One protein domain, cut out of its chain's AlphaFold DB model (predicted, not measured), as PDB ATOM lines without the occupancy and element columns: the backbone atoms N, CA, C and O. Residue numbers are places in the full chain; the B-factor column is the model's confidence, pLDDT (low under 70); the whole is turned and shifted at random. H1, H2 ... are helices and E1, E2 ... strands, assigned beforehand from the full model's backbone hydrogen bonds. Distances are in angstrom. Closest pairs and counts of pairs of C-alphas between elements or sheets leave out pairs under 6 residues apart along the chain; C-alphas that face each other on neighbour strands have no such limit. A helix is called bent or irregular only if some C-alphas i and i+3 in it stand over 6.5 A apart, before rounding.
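This is residues 49 to 127 and 216 to 254 of the 320 residues of an uncharacterized protein of Saccharibacillus sp. O23 (UniProt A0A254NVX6). A twisted sheet of seven strands, E1 to E7, makes a wall, and the helical hairpin of H2 and H3 covers one of its faces, H2 over E4 and E5 and H3 over E2. The short helix H1 follows the edge strand E7 with 0 residues between them and only grazes the sheet, while the face away from H2 and H3 has no named helix over it. The printed part has 118 residues, with seven named strands followed by three named helices, and the sheet has the order E1, E2, E3, E4, E5, E6, E7, antiparallel throughout. The class is mixed, helices and strands. The whole is compact, with a radius of gyration of the C-alphas of 13.5 A and spans of 42 by 30 by 22 A.

E1, residues 49 to 57, begins at C-alpha 49, at (27.220, 18.003, -11.693), and is 24.4 A long from first to last C-alpha. E2, residues 60 to 68, is 27.0 A long, and E3, residues 75 to 82, is 22.7 A. E4, residues 86 to 93, measures 23.4 A, and E5, residues 96 to 104, measures 24.5 A. E6 is residues 109 to 114, 16.5 A long, and E7 is residues 119 to 123, 13.8 A long. H1, residues 124 to 127, follows E7 with 0 residues between them. After the cut comes H2, residues 219 to 231, 18.2 A long, beginning at C-alpha 219, at (17.259, 28.880, -19.123). H2 is irregular, with C-alphas 224 and 227 standing 7.3 A apart. H3, residues 237 to 246, is 14.0 A long and ends at C-alpha 246, at (23.541, 27.071, -18.912).

The seven strands form a meander, each strand the antiparallel neighbour of the one before, with E1 and E7 as edge strands. In the hairpin of E1 and E2, N 53 and O 64 are within hydrogen-bond range at 2.9 A. Between E2 and E3, N 65 and O 78 are 2.9 A apart, and between E3 and E4, N 79 and O 90 are 3.0 A apart. E4 and E5 have N 89 and O 101 at 2.8 A, E5 and E6 have N 102 and O 111 at 2.8 A, and E6 and E7 have N 112 and O 120 at 2.8 A. H2 is on the sheet at a height of 8.2 A, over E4 and E5; its closest C-alphas to E5 are those of Thr 221 and Ala 101, 5.1 A apart. On the local plane it runs along the strands, but only just, at 28 degrees to E5. H3 lies on the same face at a height of 9.8 A, only just over E2 alone, with 6 of its 10 C-alphas falling on E2 and 2 each on E1 and E3. It runs slantwise to the strands, at 38 degrees to E2 on the local plane, and the closest C-alphas of the two are those of Tyr 244 and Tyr 67, 7.0 A apart. H2 and H3 touch and form a helical hairpin, at a shallow tilt of 27 degrees, opposite ways; their closest C-alphas are those of Asp 227 and Leu 239, 5.6 A apart. H1 only just touches H2, with 3 pairs of C-alphas within 8 A, made by residues 222 to 225 of H2 alone; the closest are those of Ala 124 and Val 225, 6.3 A apart. H1 and H3 are apart. In H3 every O i to N i+4 pair is within hydrogen-bond range, in H2 7 of 9 are, and H1 is too short for such a pair.

The two C-alphas farthest apart are those of Gln 72 and Gln 106, at 41.8 A. Residues 128 to 215 are cut out and not printed, and C-alphas 127 and 216 are 12.9 A apart across this cut, which lies in the link from H1 to H2. Of the links that are printed whole, the one from E2 to E3 is short, with 6 residues, and the others are tight. The mean pLDDT of the printed part is 80.4; it is under 70 at residues 216, 228 to 238, 241 and 244 to 254.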
ATOM      1  N   GLU A  49      28.415  18.847 -11.761       75.12
ATOM      2  CA  GLU A  49      27.220  18.003 -11.693       75.12
ATOM      3  C   GLU A  49      27.180  17.215 -10.373       75.12
ATOM      4  O   GLU A  49      28.137  16.527 -10.006       75.12
ATOM      5  N   LEU A  50      26.068  17.336  -9.649       80.56
ATOM      6  CA  LEU A  50      25.809  16.639  -8.391       80.56
ATOM      7  C   LEU A  50      25.004  15.359  -8.616       80.56
ATOM      8  O   LEU A  50      25.302  14.324  -8.018       80.56
ATOM      9  N   SER A  51      23.986  15.426  -9.474       81.81
ATOM     10  CA  SER A  51      23.144  14.282  -9.810       81.81
ATOM     11  C   SER A  51      22.462  14.464 -11.158       81.81
ATOM     12  O   SER A  51      22.086  15.575 -11.525       81.81
ATOM     13  N   HIS A  52      22.210  13.350 -11.838       81.06
ATOM     14  CA  HIS A  52      21.337  13.288 -13.000       81.06
ATOM     15  C   HIS A  52      20.565  11.967 -12.978       81.06
ATOM     16  O   HIS A  52      21.166  10.892 -13.064       81.06
ATOM     17  N   THR A  53      19.242  12.034 -12.884       82.38
ATOM     18  CA  THR A  53      18.349  10.873 -12.939       82.38
ATOM     19  C   THR A  53      17.413  11.008 -14.130       82.38
ATOM     20  O   THR A  53      17.031  12.106 -14.527       82.38
ATOM     21  N   SER A  54      17.054   9.876 -14.729       81.44
ATOM     22  CA  SER A  54      16.038   9.815 -15.773       81.44
ATOM     23  C   SER A  54      15.210   8.560 -15.577       81.44
ATOM     24  O   SER A  54      15.762   7.470 -15.426       81.44
ATOM     25  N   SER A  55      13.895   8.704 -15.617       83.19
ATOM     26  CA  SER A  55      12.952   7.597 -15.491       83.19
ATOM     27  C   SER A  55      11.832   7.762 -16.501       83.19
ATOM     28  O   SER A  55      11.263   8.848 -16.614       83.19
ATOM     29  N   THR A  56      11.480   6.687 -17.198       82.00
ATOM     30  CA  THR A  56      10.341   6.672 -18.115       82.00
ATOM     31  C   THR A  56       9.244   5.792 -17.548       82.00
ATOM     32  O   THR A  56       9.453   4.604 -17.316       82.00
ATOM     33  N   GLU A  57       8.060   6.363 -17.369       81.38
ATOM     34  CA  GLU A  57       6.872   5.660 -16.905       81.38
ATOM     35  C   GLU A  57       5.671   6.074 -17.761       81.38
ATOM     36  O   GLU A  57       5.441   7.256 -18.013       81.38
ATOM     37  N   ASN A  58       4.902   5.094 -18.249       82.44
ATOM     38  CA  ASN A  58       3.673   5.323 -19.020       82.44
ATOM     39  C   ASN A  58       3.833   6.305 -20.205       82.44
ATOM     40  O   ASN A  58       2.954   7.121 -20.480       82.44
ATOM     41  N   GLY A  59       4.971   6.245 -20.907       79.38
ATOM     42  CA  GLY A  59       5.261   7.118 -22.053       79.38
ATOM     43  C   GLY A  59       5.599   8.569 -21.687       79.38
ATOM     44  O   GLY A  59       5.679   9.414 -22.578       79.38
ATOM     45  N   SER A  60       5.797   8.854 -20.398       83.69
ATOM     46  CA  SER A  60       6.340  10.114 -19.894       83.69
ATOM     47  C   SER A  60       7.735   9.877 -19.330       83.69
ATOM     48  O   SER A  60       7.952   8.922 -18.589       83.69
ATOM     49  N   THR A  61       8.678  10.747 -19.659       84.88
ATOM     50  CA  THR A  61      10.040  10.706 -19.133       84.88
ATOM     51  C   THR A  61      10.254  11.880 -18.194       84.88
ATOM     52  O   THR A  61      10.046  13.031 -18.572       84.88
ATOM     53  N   LYS A  62      10.680  11.581 -16.970       87.38
ATOM     54  CA  LYS A  62      11.127  12.561 -15.985       87.38
ATOM     55  C   LYS A  62      12.650  12.580 -15.966       87.38
ATOM     56  O   LYS A  62      13.253  11.514 -15.883       87.38
ATOM     57  N   VAL A  63      13.246  13.764 -16.018       85.12
ATOM     58  CA  VAL A  63      14.678  13.989 -15.793       85.12
ATOM     59  C   VAL A  63      14.835  14.960 -14.639       85.12
ATOM     60  O   VAL A  63      14.185  16.004 -14.619       85.12
ATOM     61  N   GLU A  64      15.704  14.632 -13.693       86.75
ATOM     62  CA  GLU A  64      16.101  15.541 -12.622       86.75
ATOM     63  C   GLU A  64      17.613  15.716 -12.687       86.75
ATOM     64  O   GLU A  64      18.364  14.741 -12.692       86.75
ATOM     65  N   ALA A  65      18.065  16.962 -12.762       85.62
ATOM     66  CA  ALA A  65      19.481  17.288 -12.820       85.62
ATOM     67  C   ALA A  65      19.819  18.337 -11.765       85.62
ATOM     68  O   ALA A  65      19.075  19.297 -11.584       85.62
ATOM     69  N   SER A  66      20.944  18.159 -11.080       84.88
ATOM     70  CA  SER A  66      21.425  19.067 -10.043       84.88
ATOM     71  C   SER A  66      22.877  19.423 -10.306       84.88
ATOM     72  O   SER A  66      23.706  18.540 -10.544       84.88
ATOM     73  N   TYR A  67      23.179  20.715 -10.243       82.06
ATOM     74  CA  TYR A  67      24.507  21.262 -10.466       82.06
ATOM     75  C   TYR A  67      24.878  22.198  -9.319       82.06
ATOM     76  O   TYR A  67      24.060  23.013  -8.904       82.06
ATOM     77  N   GLN A  68      26.108  22.122  -8.830       79.81
ATOM     78  CA  GLN A  68      26.717  23.124  -7.964       79.81
ATOM     79  C   GLN A  68      27.345  24.202  -8.851       79.81
ATOM     80  O   GLN A  68      28.078  23.875  -9.775       79.81
ATOM     81  N   LEU A  69      27.041  25.468  -8.597       76.94
ATOM     82  CA  LEU A  69      27.435  26.605  -9.431       76.94
ATOM     83  C   LEU A  69      28.792  27.195  -9.044       76.94
ATOM     84  O   LEU A  69      29.445  27.814  -9.879       76.94
ATOM     85  N   ASN A  70      29.188  27.048  -7.779       74.56
ATOM     86  CA  ASN A  70      30.413  27.615  -7.230       74.56
ATOM     87  C   ASN A  70      30.879  26.863  -5.973       74.56
ATOM     88  O   ASN A  70      30.166  26.031  -5.405       74.56
ATOM     89  N   ASP A  71      32.068  27.217  -5.488       71.94
ATOM     90  CA  ASP A  71      32.672  26.627  -4.286       71.94
ATOM     91  C   ASP A  71      31.914  26.972  -2.990       71.94
ATOM     92  O   ASP A  71      32.133  26.339  -1.958       71.94
ATOM     93  N   GLN A  72      31.008  27.956  -3.032       76.06
ATOM     94  CA  GLN A  72      30.164  28.350  -1.897       76.06
ATOM     95  C   GLN A  72      28.972  27.401  -1.705       76.06
ATOM     96  O   GLN A  72      28.325  27.438  -0.660       76.06
ATOM     97  N   GLY A  73      28.728  26.512  -2.673       77.25
ATOM     98  CA  GLY A  73      27.683  25.497  -2.601       77.25
ATOM     99  C   GLY A  73      26.347  25.943  -3.183       77.25
ATOM    100  O   GLY A  73      25.354  25.255  -2.956       77.25
ATOM    101  N   ASP A  74      26.309  27.048  -3.939       81.81
ATOM    102  CA  ASP A  74      25.101  27.422  -4.673       81.81
ATOM    103  C   ASP A  74      24.730  26.315  -5.662       81.81
ATOM    104  O   ASP A  74      25.606  25.695  -6.268       81.81
ATOM    105  N   THR A  75      23.438  26.063  -5.844       85.88
ATOM    106  CA  THR A  75      22.928  24.977  -6.685       85.88
ATOM    107  C   THR A  75      21.927  25.466  -7.720       85.88
ATOM    108  O   THR A  75      21.134  26.369  -7.465       85.88
ATOM    109  N   SER A  76      21.934  24.827  -8.887       85.50
ATOM    110  CA  SER A  76      20.896  24.927  -9.909       85.50
ATOM    111  C   SER A  76      20.310  23.542 -10.143       85.50
ATOM    112  O   SER A  76      21.030  22.623 -10.535       85.50
ATOM    113  N   ASN A  77      19.007  23.397  -9.932       89.19
ATOM    114  CA  ASN A  77      18.282  22.151 -10.149       89.19
ATOM    115  C   ASN A  77      17.304  22.310 -11.307       89.19
ATOM    116  O   ASN A  77      16.677  23.358 -11.463       89.19
ATOM    117  N   PHE A  78      17.159  21.258 -12.097       89.81
ATOM    118  CA  PHE A  78      16.215  21.188 -13.194       89.81
ATOM    119  C   PHE A  78      15.324  19.972 -13.027       89.81
ATOM    120  O   PHE A  78      15.815  18.865 -12.816       89.81
ATOM    121  N   GLU A  79      14.025  20.182 -13.187       92.25
ATOM    122  CA  GLU A  79      13.045  19.112 -13.328       92.25
ATOM    123  C   GLU A  79      12.452  19.204 -14.727       92.25
ATOM    124  O   GLU A  79      11.853  20.215 -15.090       92.25
ATOM    125  N   VAL A  80      12.621  18.155 -15.523       90.31
ATOM    126  CA  VAL A  80      12.054  18.055 -16.866       90.31
ATOM    127  C   VAL A  80      11.048  16.923 -16.873       90.31
ATOM    128  O   VAL A  80      11.377  15.790 -16.536       90.31
ATOM    129  N   LEU A  81       9.827  17.214 -17.298       90.44
ATOM    130  CA  LEU A  81       8.804  16.218 -17.567       90.44
ATOM    131  C   LEU A  81       8.438  16.286 -19.044       90.44
ATOM    132  O   LEU A  81       7.837  17.257 -19.503       90.44
ATOM    133  N   ASP A  82       8.797  15.249 -19.786       88.38
ATOM    134  CA  ASP A  82       8.534  15.136 -21.212       88.38
ATOM    135  C   ASP A  82       7.501  14.047 -21.486       88.38
ATOM    136  O   ASP A  82       7.646  12.912 -21.043       88.38
ATOM    137  N   ASN A  83       6.459  14.371 -22.240       87.25
ATOM    138  CA  ASN A  83       5.459  13.409 -22.695       87.25
ATOM    139  C   ASN A  83       5.139  13.633 -24.181       87.25
ATOM    140  O   ASN A  83       5.721  14.496 -24.843       87.25
ATOM    141  N   SER A  84       4.226  12.841 -24.743       82.88
ATOM    142  CA  SER A  84       3.908  12.902 -26.176       82.88
ATOM    143  C   SER A  84       3.361  14.259 -26.642       82.88
ATOM    144  O   SER A  84       3.545  14.614 -27.804       82.88
ATOM    145  N   GLY A  85       2.713  15.030 -25.762       87.00
ATOM    146  CA  GLY A  85       2.087  16.307 -26.110       87.00
ATOM    147  C   GLY A  85       2.871  17.541 -25.671       87.00
ATOM    148  O   GLY A  85       2.781  18.581 -26.323       87.00
ATOM    149  N   GLN A  86       3.616  17.455 -24.571       91.31
ATOM    150  CA  GLN A  86       4.229  18.610 -23.920       91.31
ATOM    151  C   GLN A  86       5.557  18.259 -23.249       91.31
ATOM    152  O   GLN A  86       5.764  17.126 -22.814       91.31
ATOM    153  N   ARG A  87       6.426  19.265 -23.126       90.25
ATOM    154  CA  ARG A  87       7.595  19.243 -22.243       90.25
ATOM    155  C   ARG A  87       7.468  20.362 -21.219       90.25
ATOM    156  O   ARG A  87       7.342  21.519 -21.607       90.25
ATOM    157  N   ASN A  88       7.503  20.027 -19.938       92.56
ATOM    158  CA  ASN A  88       7.572  20.986 -18.841       92.56
ATOM    159  C   ASN A  88       8.991  20.980 -18.268       92.56
ATOM    160  O   ASN A  88       9.576  19.913 -18.093       92.56
ATOM    161  N   VAL A  89       9.547  22.159 -18.020       91.88
ATOM    162  CA  VAL A  89      10.866  22.351 -17.424       91.88
ATOM    163  C   VAL A  89      10.741  23.346 -16.290       91.88
ATOM    164  O   VAL A  89      10.299  24.472 -16.507       91.88
ATOM    165  N   LYS A  90      11.187  22.961 -15.102       93.12
ATOM    166  CA  LYS A  90      11.341  23.853 -13.956       93.12
ATOM    167  C   LYS A  90      12.808  24.027 -13.643       93.12
ATOM    168  O   LYS A  90      13.565  23.059 -13.681       93.12
ATOM    169  N   GLN A  91      13.187  25.255 -13.327       89.62
ATOM    170  CA  GLN A  91      14.516  25.593 -12.856       89.62
ATOM    171  C   GLN A  91      14.419  26.144 -11.440       89.62
ATOM    172  O   GLN A  91      13.642  27.061 -11.174       89.62
ATOM    173  N   PHE A  92      15.264  25.621 -10.562       89.00
ATOM    174  CA  PHE A  92      15.412  26.091  -9.198       89.00
ATOM    175  C   PHE A  92      16.841  26.565  -8.969       89.00
ATOM    176  O   PHE A  92      17.776  25.869  -9.362       89.00
ATOM    177  N   ILE A  93      17.019  27.698  -8.297       86.81
ATOM    178  CA  ILE A  93      18.324  28.154  -7.810       86.81
ATOM    179  C   ILE A  93      18.264  28.156  -6.291       86.81
ATOM    180  O   ILE A  93      17.357  28.741  -5.708       86.81
ATOM    181  N   ASN A  94      19.191  27.451  -5.643       85.88
ATOM    182  CA  ASN A  94      19.233  27.314  -4.184       85.88
ATOM    183  C   ASN A  94      17.903  26.837  -3.563       85.88
ATOM    184  O   ASN A  94      17.567  27.181  -2.434       85.88
ATOM    185  N   GLY A  95      17.150  26.021  -4.309       86.81
ATOM    186  CA  GLY A  95      15.847  25.485  -3.901       86.81
ATOM    187  C   GLY A  95      14.647  26.386  -4.212       86.81
ATOM    188  O   GLY A  95      13.512  25.937  -4.068       86.81
ATOM    189  N   GLU A  96      14.862  27.613  -4.686       89.00
ATOM    190  CA  GLU A  96      13.791  28.536  -5.069       89.00
ATOM    191  C   GLU A  96      13.469  28.404  -6.558       89.00
ATOM    192  O   GLU A  96      14.373  28.390  -7.392       89.00
ATOM    193  N   LEU A  97      12.181  28.294  -6.904       90.62
ATOM    194  CA  LEU A  97      11.738  28.234  -8.297       90.62
ATOM    195  C   LEU A  97      11.994  29.589  -8.965       90.62
ATOM    196  O   LEU A  97      11.383  30.585  -8.586       90.62
ATOM    197  N   VAL A  98      12.858  29.608  -9.978       88.88
ATOM    198  CA  VAL A  98      13.189  30.834 -10.724       88.88
ATOM    199  C   VAL A  98      12.475  30.923 -12.068       88.88
ATOM    200  O   VAL A  98      12.278  32.015 -12.594       88.88
ATOM    201  N   ALA A  99      12.106  29.777 -12.643       89.94
ATOM    202  CA  ALA A  99      11.430  29.719 -13.928       89.94
ATOM    203  C   ALA A  99      10.703  28.387 -14.129       89.94
ATOM    204  O   ALA A  99      11.221  27.321 -13.789       89.94
ATOM    205  N   GLU A 100       9.551  28.444 -14.789       93.25
ATOM    206  CA  GLU A 100       8.856  27.286 -15.341       93.25
ATOM    207  C   GLU A 100       8.541  27.527 -16.819       93.25
ATOM    208  O   GLU A 100       7.936  28.532 -17.188       93.25
ATOM    209  N   ALA A 101       8.926  26.595 -17.685       92.94
ATOM    210  CA  ALA A 101       8.645  26.641 -19.110       92.94
ATOM    211  C   ALA A 101       7.870  25.402 -19.557       92.94
ATOM    212  O   ALA A 101       8.232  24.273 -19.249       92.94
ATOM    213  N   THR A 102       6.807  25.607 -20.327       94.19
ATOM    214  CA  THR A 102       6.017  24.543 -20.950       94.19
ATOM    215  C   THR A 102       6.041  24.703 -22.460       94.19
ATOM    216  O   THR A 102       5.523  25.686 -22.995       94.19
ATOM    217  N   TYR A 103       6.621  23.727 -23.150       92.38
ATOM    218  CA  TYR A 103       6.575  23.604 -24.597       92.38
ATOM    219  C   TYR A 103       5.398  22.717 -25.022       92.38
ATOM    220  O   TYR A 103       5.335  21.538 -24.676       92.38
ATOM    221  N   ASP A 104       4.465  23.290 -25.781       91.88
ATOM    222  CA  ASP A 104       3.350  22.584 -26.414       91.88
ATOM    223  C   ASP A 104       3.798  22.085 -27.796       91.88
ATOM    224  O   ASP A 104       3.935  22.874 -28.738       91.88
ATOM    225  N   LYS A 105       4.026  20.769 -27.913       87.69
ATOM    226  CA  LYS A 105       4.566  20.136 -29.128       87.69
ATOM    227  C   LYS A 105       3.589  20.199 -30.305       87.69
ATOM    228  O   LYS A 105       4.023  20.123 -31.448       87.69
ATOM    229  N   GLN A 106       2.287  20.333 -30.041       88.19
ATOM    230  CA  GLN A 106       1.267  20.427 -31.090       88.19
ATOM    231  C   GLN A 106       1.158  21.846 -31.640       88.19
ATOM    232  O   GLN A 106       0.977  22.035 -32.841       88.19
ATOM    233  N   LYS A 107       1.261  22.849 -30.762       88.94
ATOM    234  CA  LYS A 107       1.176  24.262 -31.158       88.94
ATOM    235  C   LYS A 107       2.512  24.848 -31.599       88.94
ATOM    236  O   LYS A 107       2.513  25.909 -32.220       88.94
ATOM    237  N   GLY A 108       3.629  24.203 -31.262       87.81
ATOM    238  CA  GLY A 108       4.964  24.740 -31.527       87.81
ATOM    239  C   GLY A 108       5.239  26.012 -30.720       87.81
ATOM    240  O   GLY A 108       5.939  26.910 -31.183       87.81
ATOM    241  N   THR A 109       4.654  26.128 -29.525       91.38
ATOM    242  CA  THR A 109       4.767  27.323 -28.674       91.38
ATOM    243  C   THR A 109       5.338  26.975 -27.316       91.38
ATOM    244  O   THR A 109       4.916  25.990 -26.708       91.38
ATOM    245  N   VAL A 110       6.223  27.821 -26.801       91.69
ATOM    246  CA  VAL A 110       6.703  27.756 -25.422       91.69
ATOM    247  C   VAL A 110       6.066  28.867 -24.598       91.69
ATOM    248  O   VAL A 110       6.007  30.026 -25.006       91.69
ATOM    249  N   THR A 111       5.556  28.493 -23.434       93.06
ATOM    250  CA  THR A 111       5.074  29.410 -22.404       93.06
ATOM    251  C   THR A 111       6.061  29.386 -21.256       93.06
ATOM    252  O   THR A 111       6.341  28.312 -20.744       93.06
ATOM    253  N   THR A 112       6.567  30.541 -20.848       91.94
ATOM    254  CA  THR A 112       7.474  30.686 -19.703       91.94
ATOM    255  C   THR A 112       6.803  31.522 -18.628       91.94
ATOM    256  O   THR A 112       6.119  32.492 -18.957       91.94
ATOM    257  N   VAL A 113       6.982  31.130 -17.374       91.56
ATOM    258  CA  VAL A 113       6.583  31.864 -16.176       91.56
ATOM    259  C   VAL A 113       7.842  32.100 -15.344       91.56
ATOM    260  O   VAL A 113       8.551  31.138 -15.049       91.56
ATOM    261  N   ASP A 114       8.151  33.358 -15.037       88.88
ATOM    262  CA  ASP A 114       9.289  33.732 -14.182       88.88
ATOM    263  C   ASP A 114       8.951  33.628 -12.681       88.88
ATOM    264  O   ASP A 114       7.839  33.246 -12.300       88.88
ATOM    265  N   ALA A 115       9.925  33.945 -11.825       86.06
ATOM    266  CA  ALA A 115       9.775  33.926 -10.370       86.06
ATOM    267  C   ALA A 115       8.690  34.902  -9.873       86.06
ATOM    268  O   ALA A 115       8.018  34.640  -8.874       86.06
ATOM    269  N   GLU A 116       8.486  36.010 -10.585       89.12
ATOM    270  CA  GLU A 116       7.466  37.023 -10.310       89.12
ATOM    271  C   GLU A 116       6.071  36.631 -10.833       89.12
ATOM    272  O   GLU A 116       5.087  37.340 -10.589       89.12
ATOM    273  N   GLY A 117       5.959  35.503 -11.538       87.31
ATOM    274  CA  GLY A 117       4.721  35.013 -12.133       87.31
ATOM    275  C   GLY A 117       4.353  35.684 -13.461       87.31
ATOM    276  O   GLY A 117       3.237  35.482 -13.956       87.31
ATOM    277  N   GLN A 118       5.246  36.477 -14.062       89.62
ATOM    278  CA  GLN A 118       5.019  37.037 -15.388       89.62
ATOM    279  C   GLN A 118       5.099  35.949 -16.445       89.62
ATOM    280  O   GLN A 118       5.964  35.077 -16.434       89.62
ATOM    281  N   LYS A 119       4.172  36.024 -17.397       93.44
ATOM    282  CA  LYS A 119       4.006  35.018 -18.437       93.44
ATOM    283  C   LYS A 119       4.467  35.550 -19.785       93.44
ATOM    284  O   LYS A 119       3.927  36.537 -20.282       93.44
ATOM    285  N   THR A 120       5.371  34.829 -20.437       89.81
ATOM    286  CA  THR A 120       5.804  35.091 -21.816       89.81
ATOM    287  C   THR A 120       5.452  33.904 -22.708       89.81
ATOM    288  O   THR A 120       5.656  32.753 -22.328       89.81
ATOM    289  N   VAL A 121       4.921  34.162 -23.905       91.19
ATOM    290  CA  VAL A 121       4.591  33.124 -24.895       91.19
ATOM    291  C   VAL A 121       5.347  33.410 -26.183       91.19
ATOM    292  O   VAL A 121       5.271  34.520 -26.704       91.19
ATOM    293  N   GLN A 122       6.063  32.413 -26.694       88.81
ATOM    294  CA  GLN A 122       6.909  32.527 -27.884       88.81
ATOM    295  C   GLN A 122       6.713  31.308 -28.791       88.81
ATOM    296  O   GLN A 122       6.356  30.225 -28.317       88.81
ATOM    297  N   LYS A 123       6.937  31.461 -30.099       88.06
ATOM    298  CA  LYS A 123       7.022  30.307 -31.001       88.06
ATOM    299  C   LYS A 123       8.391  29.664 -30.869       88.06
ATOM    300  O   LYS A 123       9.404  30.347 -30.795       88.06
ATOM    301  N   ALA A 124       8.410  28.343 -30.863       82.88
ATOM    302  CA  ALA A 124       9.628  27.572 -30.687       82.88
ATOM    303  C   ALA A 124      10.582  27.710 -31.890       82.88
ATOM    304  O   ALA A 124      11.783  27.870 -31.697       82.88
ATOM    305  N   ASP A 125      10.038  27.779 -33.110       79.31
ATOM    306  CA  ASP A 125      10.810  27.997 -34.346       79.31
ATOM    307  C   ASP A 125      11.471  29.388 -34.417       79.31
ATOM    308  O   ASP A 125      12.441  29.583 -35.149       79.31
ATOM    309  N   ASP A 126      10.967  30.356 -33.645       78.38
ATOM    310  CA  ASP A 126      11.576  31.686 -33.552       78.38
ATOM    311  C   ASP A 126      12.784  31.687 -32.596       78.38
ATOM    312  O   ASP A 126      13.625  32.576 -32.695       78.38
ATOM    313  N   LEU A 127      12.899  30.687 -31.710       75.88
ATOM    314  CA  LEU A 127      13.954  30.580 -30.694       75.88
ATOM    315  C   LEU A 127      15.167  29.764 -31.152       75.88
ATOM    316  O   LEU A 127      16.267  29.962 -30.637       75.88
ATOM    317  N   GLY A 216      17.563  38.272 -21.499       62.75
ATOM    318  CA  GLY A 216      16.523  38.077 -20.491       62.75
ATOM    319  C   GLY A 216      15.719  36.783 -20.637       62.75
ATOM    320  O   GLY A 216      14.845  36.528 -19.813       62.75
ATOM    321  N   THR A 217      15.987  35.950 -21.647       73.75
ATOM    322  CA  THR A 217      15.312  34.646 -21.752       73.75
ATOM    323  C   THR A 217      15.770  33.725 -20.624       73.75
ATOM    324  O   THR A 217      16.959  33.633 -20.334       73.75
ATOM    325  N   LEU A 218      14.833  33.018 -19.993       80.62
ATOM    326  CA  LEU A 218      15.135  32.092 -18.902       80.62
ATOM    327  C   LEU A 218      15.687  30.767 -19.445       80.62
ATOM    328  O   LEU A 218      15.238  30.264 -20.477       80.62
ATOM    329  N   VAL A 219      16.624  30.151 -18.719       79.31
ATOM    330  CA  VAL A 219      17.259  28.880 -19.123       79.31
ATOM    331  C   VAL A 219      16.228  27.757 -19.268       79.31
ATOM    332  O   VAL A 219      16.323  26.949 -20.194       79.31
ATOM    333  N   ALA A 220      15.187  27.746 -18.426       82.88
ATOM    334  CA  ALA A 220      14.069  26.809 -18.546       82.88
ATOM    335  C   ALA A 220      13.396  26.863 -19.933       82.88
ATOM    336  O   ALA A 220      13.069  25.818 -20.496       82.88
ATOM    337  N   THR A 221      13.241  28.056 -20.524       83.50
ATOM    338  CA  THR A 221      12.666  28.238 -21.870       83.50
ATOM    339  C   THR A 221      13.507  27.546 -22.935       83.50
ATOM    340  O   THR A 221      12.970  26.869 -23.811       83.50
ATOM    341  N   ILE A 222      14.830  27.683 -22.842       78.75
ATOM    342  CA  ILE A 222      15.782  27.084 -23.782       78.75
ATOM    343  C   ILE A 222      15.755  25.562 -23.645       78.75
ATOM    344  O   ILE A 222      15.572  24.854 -24.633       78.75
ATOM    345  N   ALA A 223      15.852  25.056 -22.415       82.25
ATOM    346  CA  ALA A 223      15.811  23.627 -22.117       82.25
ATOM    347  C   ALA A 223      14.497  22.954 -22.557       82.25
ATOM    348  O   ALA A 223      14.500  21.797 -22.986       82.25
ATOM    349  N   ALA A 224      13.373  23.678 -22.504       82.31
ATOM    350  CA  ALA A 224      12.075  23.168 -22.945       82.31
ATOM    351  C   ALA A 224      11.996  22.950 -24.465       82.31
ATOM    352  O   ALA A 224      11.223  22.105 -24.918       82.31
ATOM    353  N   VAL A 225      12.780  23.698 -25.247       78.00
ATOM    354  CA  VAL A 225      12.619  23.786 -26.703       78.00
ATOM    355  C   VAL A 225      13.783  23.160 -27.465       78.00
ATOM    356  O   VAL A 225      13.554  22.387 -28.396       78.00
ATOM    357  N   VAL A 226      15.024  23.462 -27.073       73.19
ATOM    358  CA  VAL A 226      16.233  23.145 -27.846       73.19
ATOM    359  C   VAL A 226      16.342  21.646 -28.105       73.19
ATOM    360  O   VAL A 226      16.337  21.217 -29.251       73.19
ATOM    361  N   ASP A 227      16.326  20.810 -27.077       70.50
ATOM    362  CA  ASP A 227      16.492  19.369 -27.275       70.50
ATOM    363  C   ASP A 227      15.309  18.728 -28.032       70.50
ATOM    364  O   ASP A 227      15.527  17.840 -28.854       70.50
ATOM    365  N   VAL A 228      14.077  19.239 -27.885       67.19
ATOM    366  CA  VAL A 228      12.926  18.735 -28.660       67.19
ATOM    367  C   VAL A 228      13.074  19.040 -30.149       67.19
ATOM    368  O   VAL A 228      12.868  18.146 -30.974       67.19
ATOM    369  N   ILE A 229      13.433  20.279 -30.496       67.00
ATOM    370  CA  ILE A 229      13.615  20.694 -31.893       67.00
ATOM    371  C   ILE A 229      14.802  19.956 -32.513       67.00
ATOM    372  O   ILE A 229      14.707  19.449 -33.631       67.00
ATOM    373  N   LEU A 230      15.912  19.857 -31.782       65.44
ATOM    374  CA  LEU A 230      17.168  19.356 -32.328       65.44
ATOM    375  C   LEU A 230      17.217  17.833 -32.451       65.44
ATOM    376  O   LEU A 230      17.859  17.312 -33.362       65.44
ATOM    377  N   THR A 231      16.514  17.111 -31.578       63.00
ATOM    378  CA  THR A 231      16.547  15.638 -31.540       63.00
ATOM    379  C   THR A 231      15.248  14.996 -32.016       63.00
ATOM    380  O   THR A 231      15.104  13.775 -31.975       63.00
ATOM    381  N   LYS A 232      14.302  15.811 -32.512       61.56
ATOM    382  CA  LYS A 232      12.955  15.389 -32.929       61.56
ATOM    383  C   LYS A 232      12.171  14.715 -31.794       61.56
ATOM    384  O   LYS A 232      11.438  13.755 -32.025       61.56
ATOM    385  N   GLY A 233      12.305  15.246 -30.579       52.91
ATOM    386  CA  GLY A 233      11.521  14.832 -29.414       52.91
ATOM    387  C   GLY A 233      12.150  13.773 -28.514       52.91
ATOM    388  O   GLY A 233      11.437  13.243 -27.665       52.91
ATOM    389  N   GLY A 234      13.443  13.476 -28.663       58.72
ATOM    390  CA  GLY A 234      14.194  12.705 -27.672       58.72
ATOM    391  C   GLY A 234      14.582  13.558 -26.461       58.72
ATOM    392  O   GLY A 234      14.551  14.784 -26.526       58.72
ATOM    393  N   LEU A 235      14.926  12.899 -25.353       62.88
ATOM    394  CA  LEU A 235      15.758  13.460 -24.287       62.88
ATOM    395  C   LEU A 235      17.161  12.902 -24.496       62.88
ATOM    396  O   LEU A 235      17.358  11.693 -24.372       62.88
ATOM    397  N   THR A 236      18.111  13.746 -24.886       68.00
ATOM    398  CA  THR A 236      19.470  13.291 -25.214       68.00
ATOM    399  C   THR A 236      20.516  13.873 -24.278       68.00
ATOM    400  O   THR A 236      20.267  14.821 -23.530       68.00
ATOM    401  N   VAL A 237      21.734  13.340 -24.361       66.44
ATOM    402  CA  VAL A 237      22.892  13.889 -23.645       66.44
ATOM    403  C   VAL A 237      23.182  15.350 -24.031       66.44
ATOM    404  O   VAL A 237      23.749  16.089 -23.224       66.44
ATOM    405  N   LEU A 238      22.701  15.832 -25.186       69.75
ATOM    406  CA  LEU A 238      22.755  17.261 -25.519       69.75
ATOM    407  C   LEU A 238      21.977  18.122 -24.528       69.75
ATOM    408  O   LEU A 238      22.491  19.165 -24.136       69.75
ATOM    409  N   LEU A 239      20.788  17.693 -24.086       73.81
ATOM    410  CA  LEU A 239      20.028  18.440 -23.082       73.81
ATOM    411  C   LEU A 239      20.805  18.529 -21.777       73.81
ATOM    412  O   LEU A 239      20.919  19.605 -21.209       73.81
ATOM    413  N   ARG A 240      21.363  17.412 -21.313       73.38
ATOM    414  CA  ARG A 240      22.154  17.385 -20.079       73.38
ATOM    415  C   ARG A 240      23.358  18.319 -20.176       73.38
ATOM    416  O   ARG A 240      23.594  19.107 -19.268       73.38
ATOM    417  N   THR A 241      24.066  18.293 -21.305       69.00
ATOM    418  CA  THR A 241      25.216  19.183 -21.532       69.00
ATOM    419  C   THR A 241      24.795  20.651 -21.613       69.00
ATOM    420  O   THR A 241      25.488  21.508 -21.080       69.00
ATOM    421  N   LEU A 242      23.645  20.942 -22.233       74.81
ATOM    422  CA  LEU A 242      23.050  22.278 -22.295       74.81
ATOM    423  C   LEU A 242      22.652  22.786 -20.904       74.81
ATOM    424  O   LEU A 242      22.925  23.930 -20.565       74.81
ATOM    425  N   LEU A 243      22.008  21.942 -20.095       73.69
ATOM    426  CA  LEU A 243      21.638  22.277 -18.721       73.69
ATOM    427  C   LEU A 243      22.879  22.554 -17.874       73.69
ATOM    428  O   LEU A 243      22.873  23.502 -17.096       73.69
ATOM    429  N   TYR A 244      23.941  21.768 -18.063       69.12
ATOM    430  CA  TYR A 244      25.226  21.988 -17.412       69.12
ATOM    431  C   TYR A 244      25.832  23.337 -17.814       69.12
ATOM    432  O   TYR A 244      26.173  24.137 -16.948       69.12
ATOM    433  N   SER A 245      25.962  23.619 -19.115       67.56
ATOM    434  CA  SER A 245      26.604  24.852 -19.592       67.56
ATOM    435  C   SER A 245      25.778  26.108 -19.302       67.56
ATOM    436  O   SER A 245      26.341  27.180 -19.089       67.56
ATOM    437  N   ALA A 246      24.451  25.980 -19.241       68.12
ATOM    438  CA  ALA A 246      23.541  27.071 -18.912       68.12
ATOM    439  C   ALA A 246      23.275  27.227 -17.400       68.12
ATOM    440  O   ALA A 246      22.635  28.201 -16.989       68.12
ATOM    441  N   ALA A 247      23.755  26.310 -16.550       65.94
ATOM    442  CA  ALA A 247      23.574  26.410 -15.105       65.94
ATOM    443  C   ALA A 247      24.240  27.697 -14.571       65.94
ATOM    444  O   ALA A 247      25.400  28.005 -14.850       65.94
ATOM    445  N   GLY A 248      23.477  28.510 -13.835       57.16
ATOM    446  CA  GLY A 248      23.964  29.788 -13.299       57.16
ATOM    447  C   GLY A 248      24.299  30.846 -14.362       57.16
ATOM    448  O   GLY A 248      25.085  31.756 -14.093       57.16
ATOM    449  N   VAL A 249      23.784  30.726 -15.591       61.59
ATOM    450  CA  VAL A 249      23.831  31.801 -16.595       61.59
ATOM    451  C   VAL A 249      22.600  32.687 -16.428       61.59
ATOM    452  O   VAL A 249      21.469  32.216 -16.545       61.59
ATOM    453  N   VAL A 250      22.821  33.981 -16.203       60.16
ATOM    454  CA  VAL A 250      21.831  35.000 -16.558       60.16
ATOM    455  C   VAL A 250      22.113  35.364 -18.003       60.16
ATOM    456  O   VAL A 250      23.225  35.771 -18.323       60.16
ATOM    457  N   ILE A 251      21.128  35.187 -18.874       59.91
ATOM    458  CA  ILE A 251      21.271  35.493 -20.295       59.91
ATOM    459  C   ILE A 251      21.149  37.006 -20.447       59.91
ATOM    460  O   ILE A 251      20.071  37.537 -20.690       59.91
ATOM    461  N   ASP A 252      22.238  37.725 -20.209       46.78
ATOM    462  CA  ASP A 252      22.294  39.188 -20.268       46.78
ATOM    463  C   ASP A 252      22.449  39.708 -21.709       46.78
ATOM    464  O   ASP A 252      22.177  40.878 -21.996       46.78
ATOM    465  N   LYS A 253      22.827  38.822 -22.634       53.94
ATOM    466  CA  LYS A 253      23.000  39.082 -24.065       53.94
ATOM    467  C   LYS A 253      22.271  38.034 -24.902       53.94
ATOM    468  O   LYS A 253      21.983  36.947 -24.414       53.94
ATOM    469  N   PRO A 254      21.956  38.334 -26.175       57.69
ATOM    470  CA  PRO A 254      21.367  37.337 -27.052       57.69
ATOM    471  C   PRO A 254      22.307  36.137 -27.207       57.69
ATOM    472  O   PRO A 254      23.434  36.317 -27.671       57.69
TER     473      PRO A 254